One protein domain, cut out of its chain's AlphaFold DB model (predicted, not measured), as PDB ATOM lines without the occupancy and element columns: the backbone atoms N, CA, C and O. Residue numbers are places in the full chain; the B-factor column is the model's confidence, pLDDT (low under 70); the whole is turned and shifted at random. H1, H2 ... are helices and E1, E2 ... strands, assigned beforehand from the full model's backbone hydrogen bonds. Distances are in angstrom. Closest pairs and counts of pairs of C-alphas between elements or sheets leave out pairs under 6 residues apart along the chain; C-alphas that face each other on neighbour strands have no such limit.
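AT A GLANCE: This is residues 5 to 92 of the 97 residues of an uncharacterized protein of Sphingomonas hengshuiensis (UniProt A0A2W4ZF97). Look first for a small sheet, E3, E4 and E5, on which the short helices H1 and H2 pack with a few residues each; H2 lies near the middle of the domain. The hairpin E1 and E2 is set off to one side of this sheet, and the longest helix, H3, only just grazes the sheet with its residues 80 to 84. The printed part has 88 residues, running E1 E2 H1 H2 E3 E4 E5 H3, class mixed; the sheet is antiparallel in the order E3 E4 E5. It is compact, with a radius of gyration of the C-alphas of 13.0 A and spans of 36 by 35 by 24 A.

HOW THE PARTS SIT: Begin with E1, residues 5 to 9, and E2, residues 12 to 17, an antiparallel hairpin with N 7 and O 14 2.8 A apart. H1, residues 24 to 28, and H2, residues 40 to 43, only graze the sheet of E3, 47 to 51, E4, 56 to 60, and E5, 65 to 68, a meander, each strand the antiparallel neighbour of the one before. There N 48 and O 59 are 2.8 A apart, and N 60 and O 65 2.9 A. E1 is apart from these three strands. H3, residues 79 to 92, only just touches H2, with residue 81 alone: the closest C-alphas, of Ala 40 and Arg 81, are 6.9 A apart. Every O i to N i+4 pair is within hydrogen-bond range in H1 and H3; H2 is too short for one.

IN THESE COORDINATES: Find C-alpha 5 at (19.538, 2.888, 21.098), where E1 begins; E2 then runs 16.9 A. E4 runs 13.6 A from C-alpha 56 at (35.527, 13.443, 4.502). H3 runs 20.2 A to C-alpha 92 at (25.215, 20.943, 31.295).

THE WHOLE: The C-alphas farthest apart, of Gly 12 and Glu 53, are 38.3 A apart. The printed part has no cut; the link H1 to H2 is long. In this model residue 37 is under 70 in pLDDT.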
ATOM      1  N   GLU A   5      19.913   3.596  22.318       89.56
ATOM      2  CA  GLU A   5      19.538   2.888  21.098       89.56
ATOM      3  C   GLU A   5      20.127   1.477  21.093       89.56
ATOM      4  O   GLU A   5      21.210   1.233  21.635       89.56
ATOM      5  N   THR A   6      19.396   0.542  20.487       91.25
ATOM      6  CA  THR A   6      19.823  -0.850  20.340       91.25
ATOM      7  C   THR A   6      20.395  -1.062  18.946       91.25
ATOM      8  O   THR A   6      19.694  -0.930  17.946       91.25
ATOM      9  N   MET A   7      21.662  -1.452  18.893       88.00
ATOM     10  CA  MET A   7      22.405  -1.761  17.677       88.00
ATOM     11  C   MET A   7      22.483  -3.277  17.501       88.00
ATOM     12  O   MET A   7      22.835  -3.989  18.441       88.00
ATOM     13  N   LYS A   8      22.174  -3.780  16.302       88.56
ATOM     14  CA  LYS A   8      22.280  -5.209  15.975       88.56
ATOM     15  C   LYS A   8      23.630  -5.506  15.324       88.56
ATOM     16  O   LYS A   8      23.969  -4.903  14.309       88.56
ATOM     17  N   PHE A   9      24.359  -6.466  15.879       85.19
ATOM     18  CA  PHE A   9      25.626  -6.980  15.363       85.19
ATOM     19  C   PHE A   9      25.558  -8.504  15.169       85.19
ATOM     20  O   PHE A   9      24.673  -9.150  15.734       85.19
ATOM     21  N   PRO A  10      26.509  -9.112  14.431       87.88
ATOM     22  CA  PRO A  10      26.573 -10.569  14.273       87.88
ATOM     23  C   PRO A  10      26.683 -11.346  15.594       87.88
ATOM     24  O   PRO A  10      26.260 -12.492  15.664       87.88
ATOM     25  N   PHE A  11      27.228 -10.722  16.642       86.69
ATOM     26  CA  PHE A  11      27.388 -11.317  17.974       86.69
ATOM     27  C   PHE A  11      26.249 -10.969  18.950       86.69
ATOM     28  O   PHE A  11      26.331 -11.307  20.127       86.69
ATOM     29  N   GLY A  12      25.197 -10.282  18.494       91.94
ATOM     30  CA  GLY A  12      24.042  -9.934  19.319       91.94
ATOM     31  C   GLY A  12      23.682  -8.451  19.291       91.94
ATOM     32  O   GLY A  12      24.119  -7.689  18.430       91.94
ATOM     33  N   SER A  13      22.828  -8.046  20.230       92.56
ATOM     34  CA  SER A  13      22.355  -6.663  20.344       92.56
ATOM     35  C   SER A  13      23.111  -5.918  21.439       92.56
ATOM     36  O   SER A  13      23.212  -6.406  22.560       92.56
ATOM     37  N   VAL A  14      23.605  -4.724  21.124       90.12
ATOM     38  CA  VAL A  14      24.320  -3.851  22.063       90.12
ATOM     39  C   VAL A  14      23.538  -2.557  22.238       90.12
ATOM     40  O   VAL A  14      23.020  -2.009  21.268       90.12
ATOM     41  N   ARG A  15      23.458  -2.053  23.471       91.06
ATOM     42  CA  ARG A  15      22.866  -0.745  23.772       91.06
ATOM     43  C   ARG A  15      23.963   0.308  23.878       91.06
ATOM     44  O   ARG A  15      24.943   0.082  24.579       91.06
ATOM     45  N   ARG A  16      23.780   1.459  23.231       90.31
ATOM     46  CA  ARG A  16      24.662   2.635  23.368       90.31
ATOM     47  C   ARG A  16      23.845   3.904  23.591       90.31
ATOM     48  O   ARG A  16      22.638   3.902  23.334       90.31
ATOM     49  N   ARG A  17      24.466   4.989  24.067       90.31
ATOM     50  CA  ARG A  17      23.766   6.274  24.232       90.31
ATOM     51  C   ARG A  17      23.313   6.805  22.869       90.31
ATOM     52  O   ARG A  17      24.130   6.911  21.948       90.31
ATOM     53  N   ARG A  18      22.036   7.175  22.747       90.19
ATOM     54  CA  ARG A  18      21.526   7.921  21.591       90.19
ATOM     55  C   ARG A  18      22.036   9.360  21.690       90.19
ATOM     56  O   ARG A  18      21.913   9.990  22.737       90.19
ATOM     57  N   ALA A  19      22.613   9.873  20.611       89.94
ATOM     58  CA  ALA A  19      23.066  11.257  20.526       89.94
ATOM     59  C   ALA A  19      22.829  11.788  19.105       89.94
ATOM     60  O   ALA A  19      22.986  11.021  18.154       89.94
ATOM     61  N   PRO A  20      22.426  13.058  18.939       89.62
ATOM     62  CA  PRO A  20      22.288  13.663  17.619       89.62
ATOM     63  C   PRO A  20      23.659  13.973  17.004       89.62
ATOM     64  O   PRO A  20      24.671  14.046  17.703       89.62
ATOM     65  N   ILE A  21      23.695  14.188  15.686       89.81
ATOM     66  CA  ILE A  21      24.873  14.759  15.023       89.81
ATOM     67  C   ILE A  21      24.985  16.221  15.460       89.81
ATOM     68  O   ILE A  21      24.078  17.013  15.213       89.81
ATOM     69  N   THR A  22      26.096  16.573  16.099       89.06
ATOM     70  CA  THR A  22      26.378  17.937  16.579       89.06
ATOM     71  C   THR A  22      27.569  18.585  15.877       89.06
ATOM     72  O   THR A  22      27.853  19.756  16.114       89.06
ATOM     73  N   SER A  23      28.269  17.852  15.004       92.44
ATOM     74  CA  SER A  23      29.424  18.369  14.266       92.44
ATOM     75  C   SER A  23      28.996  19.427  13.237       92.44
ATOM     76  O   SER A  23      28.230  19.091  12.330       92.44
ATOM     77  N   PRO A  24      29.529  20.665  13.300       94.38
ATOM     78  CA  PRO A  24      29.241  21.698  12.304       94.38
ATOM     79  C   PRO A  24      29.612  21.270  10.881       94.38
ATOM     80  O   PRO A  24      28.827  21.470   9.960       94.38
ATOM     81  N   THR A  25      30.763  20.608  10.710       95.69
ATOM     82  CA  THR A  25      31.219  20.091   9.412       95.69
ATOM     83  C   THR A  25      30.217  19.102   8.826       95.69
ATOM     84  O   THR A  25      29.839  19.226   7.667       95.69
ATOM     85  N   LEU A  26      29.724  18.145   9.621       94.38
ATOM     86  CA  LEU A  26      28.725  17.190   9.131       94.38
ATOM     87  C   LEU A  26      27.380  17.853   8.826       94.38
ATOM     88  O   LEU A  26      26.723  17.476   7.858       94.38
ATOM     89  N   LEU A  27      26.965  18.829   9.636       93.94
ATOM     90  CA  LEU A  27      25.712  19.557   9.430       93.94
ATOM     91  C   LEU A  27      25.745  20.430   8.167       93.94
ATOM     92  O   LEU A  27      24.711  20.560   7.516       93.94
ATOM     93  N   ALA A  28      26.913  20.961   7.792       95.06
ATOM     94  CA  ALA A  28      27.108  21.728   6.560       95.06
ATOM     95  C   ALA A  28      27.065  20.867   5.283       95.06
ATOM     96  O   ALA A  28      26.813  21.387   4.199       95.06
ATOM     97  N   LEU A  29      27.297  19.555   5.400       92.50
ATOM     98  CA  LEU A  29      27.270  18.630   4.268       92.50
ATOM     99  C   LEU A  29      25.846  18.136   3.960       92.50
ATOM    100  O   LEU A  29      25.051  17.932   4.891       92.50
ATOM    101  N   PRO A  30      25.530  17.868   2.675       91.25
ATOM    102  CA  PRO A  30      24.296  17.186   2.304       91.25
ATOM    103  C   PRO A  30      24.265  15.778   2.908       91.25
ATOM    104  O   PRO A  30      25.307  15.150   3.094       91.25
ATOM    105  N   GLU A  31      23.071  15.250   3.188       87.88
ATOM    106  CA  GLU A  31      22.920  13.937   3.837       87.88
ATOM    107  C   GLU A  31      23.603  12.798   3.072       87.88
ATOM    108  O   GLU A  31      24.143  11.885   3.693       87.88
ATOM    109  N   SER A  32      23.656  12.887   1.740       88.31
ATOM    110  CA  SER A  32      24.346  11.924   0.874       88.31
ATOM    111  C   SER A  32      25.868  11.903   1.045       88.31
ATOM    112  O   SER A  32      26.493  10.900   0.710       88.31
ATOM    113  N   ALA A  33      26.465  12.982   1.560       88.25
ATOM    114  CA  ALA A  33      27.902  13.100   1.811       88.25
ATOM    115  C   ALA A  33      28.277  12.841   3.282       88.25
ATOM    116  O   ALA A  33      29.457  12.824   3.632       88.25
ATOM    117  N   ARG A  34      27.290  12.644   4.164       89.00
ATOM    118  CA  ARG A  34      27.523  12.338   5.581       89.00
ATOM    119  C   ARG A  34      27.964  10.881   5.756       89.00
ATOM    120  O   ARG A  34      27.615  10.017   4.949       89.00
ATOM    121  N   PRO A  35      28.710  10.565   6.830       84.88
ATOM    122  CA  PRO A  35      29.057   9.188   7.132       84.88
ATOM    123  C   PRO A  35      27.793   8.393   7.471       84.88
ATOM    124  O   PRO A  35      26.779   8.943   7.907       84.88
ATOM    125  N   VAL A  36      27.877   7.071   7.334       79.19
ATOM    126  CA  VAL A  36      26.776   6.178   7.711       79.19
ATOM    127  C   VAL A  36      26.354   6.405   9.177       79.19
ATOM    128  O   VAL A  36      27.228   6.487  10.046       79.19
ATOM    129  N   PRO A  37      25.044   6.439   9.505       69.00
ATOM    130  CA  PRO A  37      24.561   6.770  10.856       69.00
ATOM    131  C   PRO A  37      25.076   5.857  11.979       69.00
ATOM    132  O   PRO A  37      25.140   6.242  13.145       69.00
ATOM    133  N   ILE A  38      25.465   4.627  11.639       78.75
ATOM    134  CA  ILE A  38      26.022   3.665  12.594       78.75
ATOM    135  C   ILE A  38      27.392   4.098  13.144       78.75
ATOM    136  O   ILE A  38      27.779   3.639  14.220       78.75
ATOM    137  N   LEU A  39      28.113   4.995  12.464       91.38
ATOM    138  CA  LEU A  39      29.445   5.433  12.870       91.38
ATOM    139  C   LEU A  39      29.401   6.244  14.175       91.38
ATOM    140  O   LEU A  39      28.819   7.324  14.240       91.38
ATOM    141  N   ALA A  40      30.097   5.760  15.205       94.25
ATOM    142  CA  ALA A  40      30.193   6.392  16.520       94.25
ATOM    143  C   ALA A  40      30.656   7.856  16.427       94.25
ATOM    144  O   ALA A  40      30.079   8.740  17.060       94.25
ATOM    145  N   CYS A  41      31.654   8.125  15.579       94.81
ATOM    146  CA  CYS A  41      32.216   9.459  15.384       94.81
ATOM    147  C   CYS A  41      31.211  10.486  14.839       94.81
ATOM    148  O   CYS A  41      31.394  11.674  15.081       94.81
ATOM    149  N   ALA A  42      30.134  10.069  14.158       93.75
ATOM    150  CA  ALA A  42      29.139  10.999  13.614       93.75
ATOM    151  C   ALA A  42      28.421  11.807  14.711       93.75
ATOM    152  O   ALA A  42      27.948  12.914  14.478       93.75
ATOM    153  N   THR A  43      28.365  11.255  15.924       93.56
ATOM    154  CA  THR A  43      27.662  11.829  17.082       93.56
ATOM    155  C   THR A  43      28.596  11.999  18.284       93.56
ATOM    156  O   THR A  43      28.138  12.166  19.411       93.56
ATOM    157  N   CYS A  44      29.913  11.896  18.067       94.94
ATOM    158  CA  CYS A  44      30.917  11.954  19.124       94.94
ATOM    159  C   CYS A  44      31.366  13.400  19.364       94.94
ATOM    160  O   CYS A  44      31.915  14.004  18.443       94.94
ATOM    161  N   PRO A  45      31.238  13.934  20.590       93.88
ATOM    162  CA  PRO A  45      31.748  15.266  20.913       93.88
ATOM    163  C   PRO A  45      33.268  15.409  20.784       93.88
ATOM    164  O   PRO A  45      33.763  16.489  20.489       93.88
ATOM    165  N   ALA A  46      34.012  14.316  20.981       95.06
ATOM    166  CA  ALA A  46      35.461  14.274  20.792       95.06
ATOM    167  C   ALA A  46      35.876  14.029  19.323       95.06
ATOM    168  O   ALA A  46      37.070  13.946  19.020       95.06
ATOM    169  N   GLY A  47      34.910  13.861  18.412       95.56
ATOM    170  CA  GLY A  47      35.149  13.694  16.983       95.56
ATOM    171  C   GLY A  47      35.332  15.042  16.295       95.56
ATOM    172  O   GLY A  47      34.427  15.874  16.297       95.56
ATOM    173  N   SER A  48      36.488  15.240  15.670       95.62
ATOM    174  CA  SER A  48      36.770  16.406  14.839       95.62
ATOM    175  C   SER A  48      36.681  16.017  13.369       95.62
ATOM    176  O   SER A  48      37.511  15.263  12.859       95.62
ATOM    177  N   TRP A  49      35.638  16.505  12.705       96.25
ATOM    178  CA  TRP A  49      35.372  16.239  11.297       96.25
ATOM    179  C   TRP A  49      35.942  17.342  10.421       96.25
ATOM    180  O   TRP A  49      35.700  18.525  10.670       96.25
ATOM    181  N   TYR A  50      36.617  16.944   9.351       95.19
ATOM    182  CA  TYR A  50      37.088  17.840   8.306       95.19
ATOM    183  C   TYR A  50      36.773  17.239   6.939       95.19
ATOM    184  O   TYR A  50      36.749  16.019   6.772       95.19
ATOM    185  N   HIS A  51      36.484  18.115   5.986       94.44
ATOM    186  CA  HIS A  51      36.176  17.766   4.609       94.44
ATOM    187  C   HIS A  51      37.079  18.625   3.725       94.44
ATOM    188  O   HIS A  51      37.002  19.851   3.798       94.44
ATOM    189  N   ASP A  52      37.954  17.991   2.951       89.31
ATOM    190  CA  ASP A  52      38.739  18.659   1.905       89.31
ATOM    191  C   ASP A  52      38.049  18.490   0.539       89.31
ATOM    192  O   ASP A  52      36.882  18.112   0.482       89.31
ATOM    193  N   GLU A  53      38.703  18.825  -0.571       83.19
ATOM    194  CA  GLU A  53      38.080  18.712  -1.901       83.19
ATOM    195  C   GLU A  53      37.757  17.261  -2.303       83.19
ATOM    196  O   GLU A  53      36.904  17.039  -3.163       83.19
ATOM    197  N   GLU A  54      38.392  16.271  -1.672       81.62
ATOM    198  CA  GLU A  54      38.328  14.875  -2.099       81.62
ATOM    199  C   GLU A  54      37.658  13.953  -1.070       81.62
ATOM    200  O   GLU A  54      36.977  12.993  -1.445       81.62
ATOM    201  N   HIS A  55      37.845  14.204   0.229       89.06
ATOM    202  CA  HIS A  55      37.512  13.243   1.273       89.06
ATOM    203  C   HIS A  55      36.990  13.884   2.566       89.06
ATOM    204  O   HIS A  55      37.519  14.856   3.107       89.06
ATOM    205  N   LEU A  56      35.971  13.234   3.130       94.38
ATOM    206  CA  LEU A  56      35.527  13.443   4.502       94.38
ATOM    207  C   LEU A  56      36.314  12.529   5.444       94.38
ATOM    208  O   LEU A  56      36.402  11.325   5.204       94.38
ATOM    209  N   ALA A  57      36.805  13.065   6.556       95.56
ATOM    210  CA  ALA A  57      37.548  12.298   7.547       95.56
ATOM    211  C   ALA A  57      37.221  12.737   8.978       95.56
ATOM    212  O   ALA A  57      36.784  13.862   9.229       95.56
ATOM    213  N   CYS A  58      37.450  11.828   9.926       96.25
ATOM    214  CA  CYS A  58      37.310  12.111  11.349       96.25
ATOM    215  C   CYS A  58      38.633  11.885  12.075       96.25
ATOM    216  O   CYS A  58      39.185  10.785  12.062       96.25
ATOM    217  N   HIS A  59      39.091  12.910  12.785       97.00
ATOM    218  CA  HIS A  59      40.144  12.815  13.784       97.00
ATOM    219  C   HIS A  59      39.529  12.653  15.181       97.00
ATOM    220  O   HIS A  59      38.669  13.432  15.590       97.00
ATOM    221  N   CYS A  60      39.983  11.663  15.947       97.06
ATOM    222  CA  CYS A  60      39.568  11.478  17.334       97.06
ATOM    223  C   CYS A  60      40.472  12.296  18.260       97.06
ATOM    224  O   CYS A  60      41.644  11.959  18.437       97.06
ATOM    225  N   ALA A  61      39.938  13.348  18.885       95.25
ATOM    226  CA  ALA A  61      40.705  14.192  19.801       95.25
ATOM    227  C   ALA A  61      41.189  13.422  21.044       95.25
ATOM    228  O   ALA A  61      42.322  13.618  21.478       95.25
ATOM    229  N   ALA A  62      40.372  12.495  21.562       96.06
ATOM    230  CA  ALA A  62      40.718  11.674  22.723       96.06
ATOM    231  C   ALA A  62      41.926  10.758  22.459       96.06
ATOM    232  O   ALA A  62      42.791  10.604  23.318       96.06
ATOM    233  N   ARG A  63      42.026  10.189  21.248       94.88
ATOM    234  CA  ARG A  63      43.094   9.241  20.885       94.88
ATOM    235  C   ARG A  63      44.218   9.824  20.028       94.88
ATOM    236  O   ARG A  63      45.219   9.145  19.824       94.88
ATOM    237  N   ARG A  64      44.070  11.057  19.534       95.75
ATOM    238  CA  ARG A  64      45.059  11.787  18.716       95.75
ATOM    239  C   ARG A  64      45.448  11.075  17.410       95.75
ATOM    240  O   ARG A  64      46.618  11.049  17.039       95.75
ATOM    241  N   TYR A  65      44.472  10.482  16.722       94.75
ATOM    242  CA  TYR A  65      44.667   9.896  15.392       94.75
ATOM    243  C   TYR A  65      43.404   9.999  14.522       94.75
ATOM    244  O   TYR A  65      42.312  10.298  15.012       94.75
ATOM    245  N   VAL A  66      43.549   9.721  13.221       95.19
ATOM    246  CA  VAL A  66      42.433   9.649  12.262       95.19
ATOM    247  C   VAL A  66      41.619   8.372  12.491       95.19
ATOM    248  O   VAL A  66      42.030   7.280  12.105       95.19
ATOM    249  N   SER A  67      40.463   8.501  13.142       94.50
ATOM    250  CA  SER A  67      39.601   7.378  13.526       94.50
ATOM    251  C   SER A  67      38.759   6.823  12.390       94.50
ATOM    252  O   SER A  67      38.273   5.696  12.505       94.50
ATOM    253  N   TRP A  68      38.564   7.595  11.322       95.00
ATOM    254  CA  TRP A  68      37.821   7.143  10.158       95.00
ATOM    255  C   TRP A  68      38.223   7.891   8.883       95.00
ATOM    256  O   TRP A  68      38.324   9.120   8.879       95.00
ATOM    257  N   LEU A  69      38.381   7.123   7.805       92.56
ATOM    258  CA  LEU A  69      38.505   7.571   6.418       92.56
ATOM    259  C   LEU A  69      37.439   6.891   5.542       92.56
ATOM    260  O   LEU A  69      36.929   5.821   5.909       92.56
ATOM    261  N   PRO A  70      37.149   7.429   4.344       87.19
ATOM    262  CA  PRO A  70      36.263   6.774   3.393       87.19
ATOM    263  C   PRO A  70      36.729   5.344   3.092       87.19
ATOM    264  O   PRO A  70      37.924   5.052   3.068       87.19
ATOM    265  N   LYS A  71      35.774   4.437   2.852       84.81
ATOM    266  CA  LYS A  71      35.998   2.998   2.582       84.81
ATOM    267  C   LYS A  71      36.504   2.170   3.776       84.81
ATOM    268  O   LYS A  71      36.623   0.952   3.648       84.81
ATOM    269  N   GLN A  72      36.740   2.770   4.945       87.31
ATOM    270  CA  GLN A  72      37.016   2.011   6.167       87.31
ATOM    271  C   GLN A  72      35.731   1.471   6.806       87.31
ATOM    272  O   GLN A  72      34.652   2.064   6.704       87.31
ATOM    273  N   LYS A  73      35.855   0.340   7.515       87.81
ATOM    274  CA  LYS A  73      34.753  -0.228   8.303       87.81
ATOM    275  C   LYS A  73      34.323   0.765   9.382       87.81
ATOM    276  O   LYS A  73      35.158   1.317  10.094       87.81
ATOM    277  N   ALA A  74      33.016   0.966   9.520       89.25
ATOM    278  CA  ALA A  74      32.480   1.879  10.518       89.25
ATOM    279  C   ALA A  74      32.720   1.347  11.940       89.25
ATOM    280  O   ALA A  74      32.339   0.224  12.273       89.25
ATOM    281  N   ILE A  75      33.306   2.188  12.792       92.19
ATOM    282  CA  ILE A  75      33.400   1.940  14.232       92.19
ATOM    283  C   ILE A  75      32.065   2.339  14.853       92.19
ATOM    284  O   ILE A  75      31.742   3.522  14.927       92.19
ATOM    285  N   ALA A  76      31.273   1.360  15.278       90.69
ATOM    286  CA  ALA A  76      29.942   1.597  15.833       90.69
ATOM    287  C   ALA A  76      29.922   1.735  17.366       90.69
ATOM    288  O   ALA A  76      29.013   2.351  17.918       90.69
ATOM    289  N   LEU A  77      30.918   1.174  18.053       91.81
ATOM    290  CA  LEU A  77      31.054   1.201  19.511       91.81
ATOM    291  C   LEU A  77      32.424   1.793  19.853       91.81
ATOM    292  O   LEU A  77      33.427   1.379  19.272       91.81
ATOM    293  N   CYS A  78      32.459   2.796  20.731       94.25
ATOM    294  CA  CYS A  78      33.676   3.524  21.082       94.25
ATOM    295  C   CYS A  78      33.552   4.111  22.489       94.25
ATOM    296  O   CYS A  78      32.675   4.938  22.726       94.25
ATOM    297  N   ASP A  79      34.446   3.717  23.394       95.75
ATOM    298  CA  ASP A  79      34.400   4.151  24.796       95.75
ATOM    299  C   ASP A  79      34.600   5.662  24.944       95.75
ATOM    300  O   ASP A  79      33.878   6.310  25.697       95.75
ATOM    301  N   ASP A  80      35.498   6.252  24.152       96.38
ATOM    302  CA  ASP A  80      35.775   7.693  24.201       96.38
ATOM    303  C   ASP A  80      34.558   8.534  23.794       96.38
ATOM    304  O   ASP A  80      34.361   9.637  24.302       96.38
ATOM    305  N   ARG A  81      33.694   8.003  22.915       95.50
ATOM    306  CA  ARG A  81      32.403   8.634  22.607       95.50
ATOM    307  C   ARG A  81      31.498   8.631  23.833       95.50
ATOM    308  O   ARG A  81      30.901   9.659  24.142       95.50
ATOM    309  N   GLU A  82      31.345   7.484  24.491       95.38
ATOM    310  CA  GLU A  82      30.446   7.360  25.644       95.38
ATOM    311  C   GLU A  82      30.926   8.216  26.824       95.38
ATOM    312  O   GLU A  82      30.099   8.853  27.478       95.38
ATOM    313  N   ALA A  83      32.245   8.284  27.042       94.50
ATOM    314  CA  ALA A  83      32.873   9.155  28.032       94.50
ATOM    315  C   ALA A  83      32.615  10.638  27.722       94.50
ATOM    316  O   ALA A  83      32.059  11.349  28.557       94.50
ATOM    317  N   ALA A  84      32.890  11.085  26.492       94.12
ATOM    318  CA  ALA A  84      32.672  12.477  26.097       94.12
ATOM    319  C   ALA A  84      31.192  12.902  26.187       94.12
ATOM    320  O   ALA A  84      30.876  14.024  26.582       94.12
ATOM    321  N   LEU A  85      30.256  12.003  25.856       93.31
ATOM    322  CA  LEU A  85      28.821  12.252  26.035       93.31
ATOM    323  C   LEU A  85      28.421  12.339  27.514       93.31
ATOM    324  O   LEU A  85      27.475  13.056  27.839       93.31
ATOM    325  N   ALA A  86      29.085  11.597  28.402       92.31
ATOM    326  CA  ALA A  86      28.849  11.684  29.840       92.31
ATOM    327  C   ALA A  86      29.347  13.016  30.413       92.31
ATOM    328  O   ALA A  86      28.603  13.672  31.138       92.31
ATOM    329  N   GLU A  87      30.546  13.450  30.024       91.81
ATOM    330  CA  GLU A  87      31.139  14.722  30.456       91.81
ATOM    331  C   GLU A  87      30.301  15.932  30.022       91.81
ATOM    332  O   GLU A  87      29.990  16.797  30.835       91.81
ATOM    333  N   GLN A  88      29.848  15.980  28.762       88.31
ATOM    334  CA  GLN A  88      28.987  17.075  28.291       88.31
ATOM    335  C   GLN A  88      27.661  17.176  29.052       88.31
ATOM    336  O   GLN A  88      27.110  18.268  29.192       88.31
ATOM    337  N   GLN A  89      27.124  16.044  29.507       84.38
ATOM    338  CA  GLN A  89      25.887  16.014  30.283       84.38
ATOM    339  C   GLN A  89      26.110  16.522  31.703       84.38
ATOM    340  O   GLN A  89      25.308  17.332  32.157       84.38
ATOM    341  N   ALA A  90      27.195  16.096  32.356       86.75
ATOM    342  CA  ALA A  90      27.580  16.606  33.669       86.75
ATOM    343  C   ALA A  90      27.762  18.133  33.623       86.75
ATOM    344  O   ALA A  90      27.070  18.861  34.326       86.75
ATOM    345  N   ASN A  91      28.539  18.631  32.656       84.19
ATOM    346  CA  ASN A  91      28.781  20.069  32.498       84.19
ATOM    347  C   ASN A  91      27.507  20.878  32.195       84.19
ATOM    348  O   ASN A  91      27.430  22.053  32.542       84.19
ATOM    349  N   ARG A  92      26.509  20.281  31.524       78.75
ATOM    350  CA  ARG A  92      25.215  20.943  31.295       78.75
ATOM    351  C   ARG A  92      24.393  21.045  32.583       78.75
ATOM    352  O   ARG A  92      23.700  22.036  32.747       78.75
TER     353      ARG A  92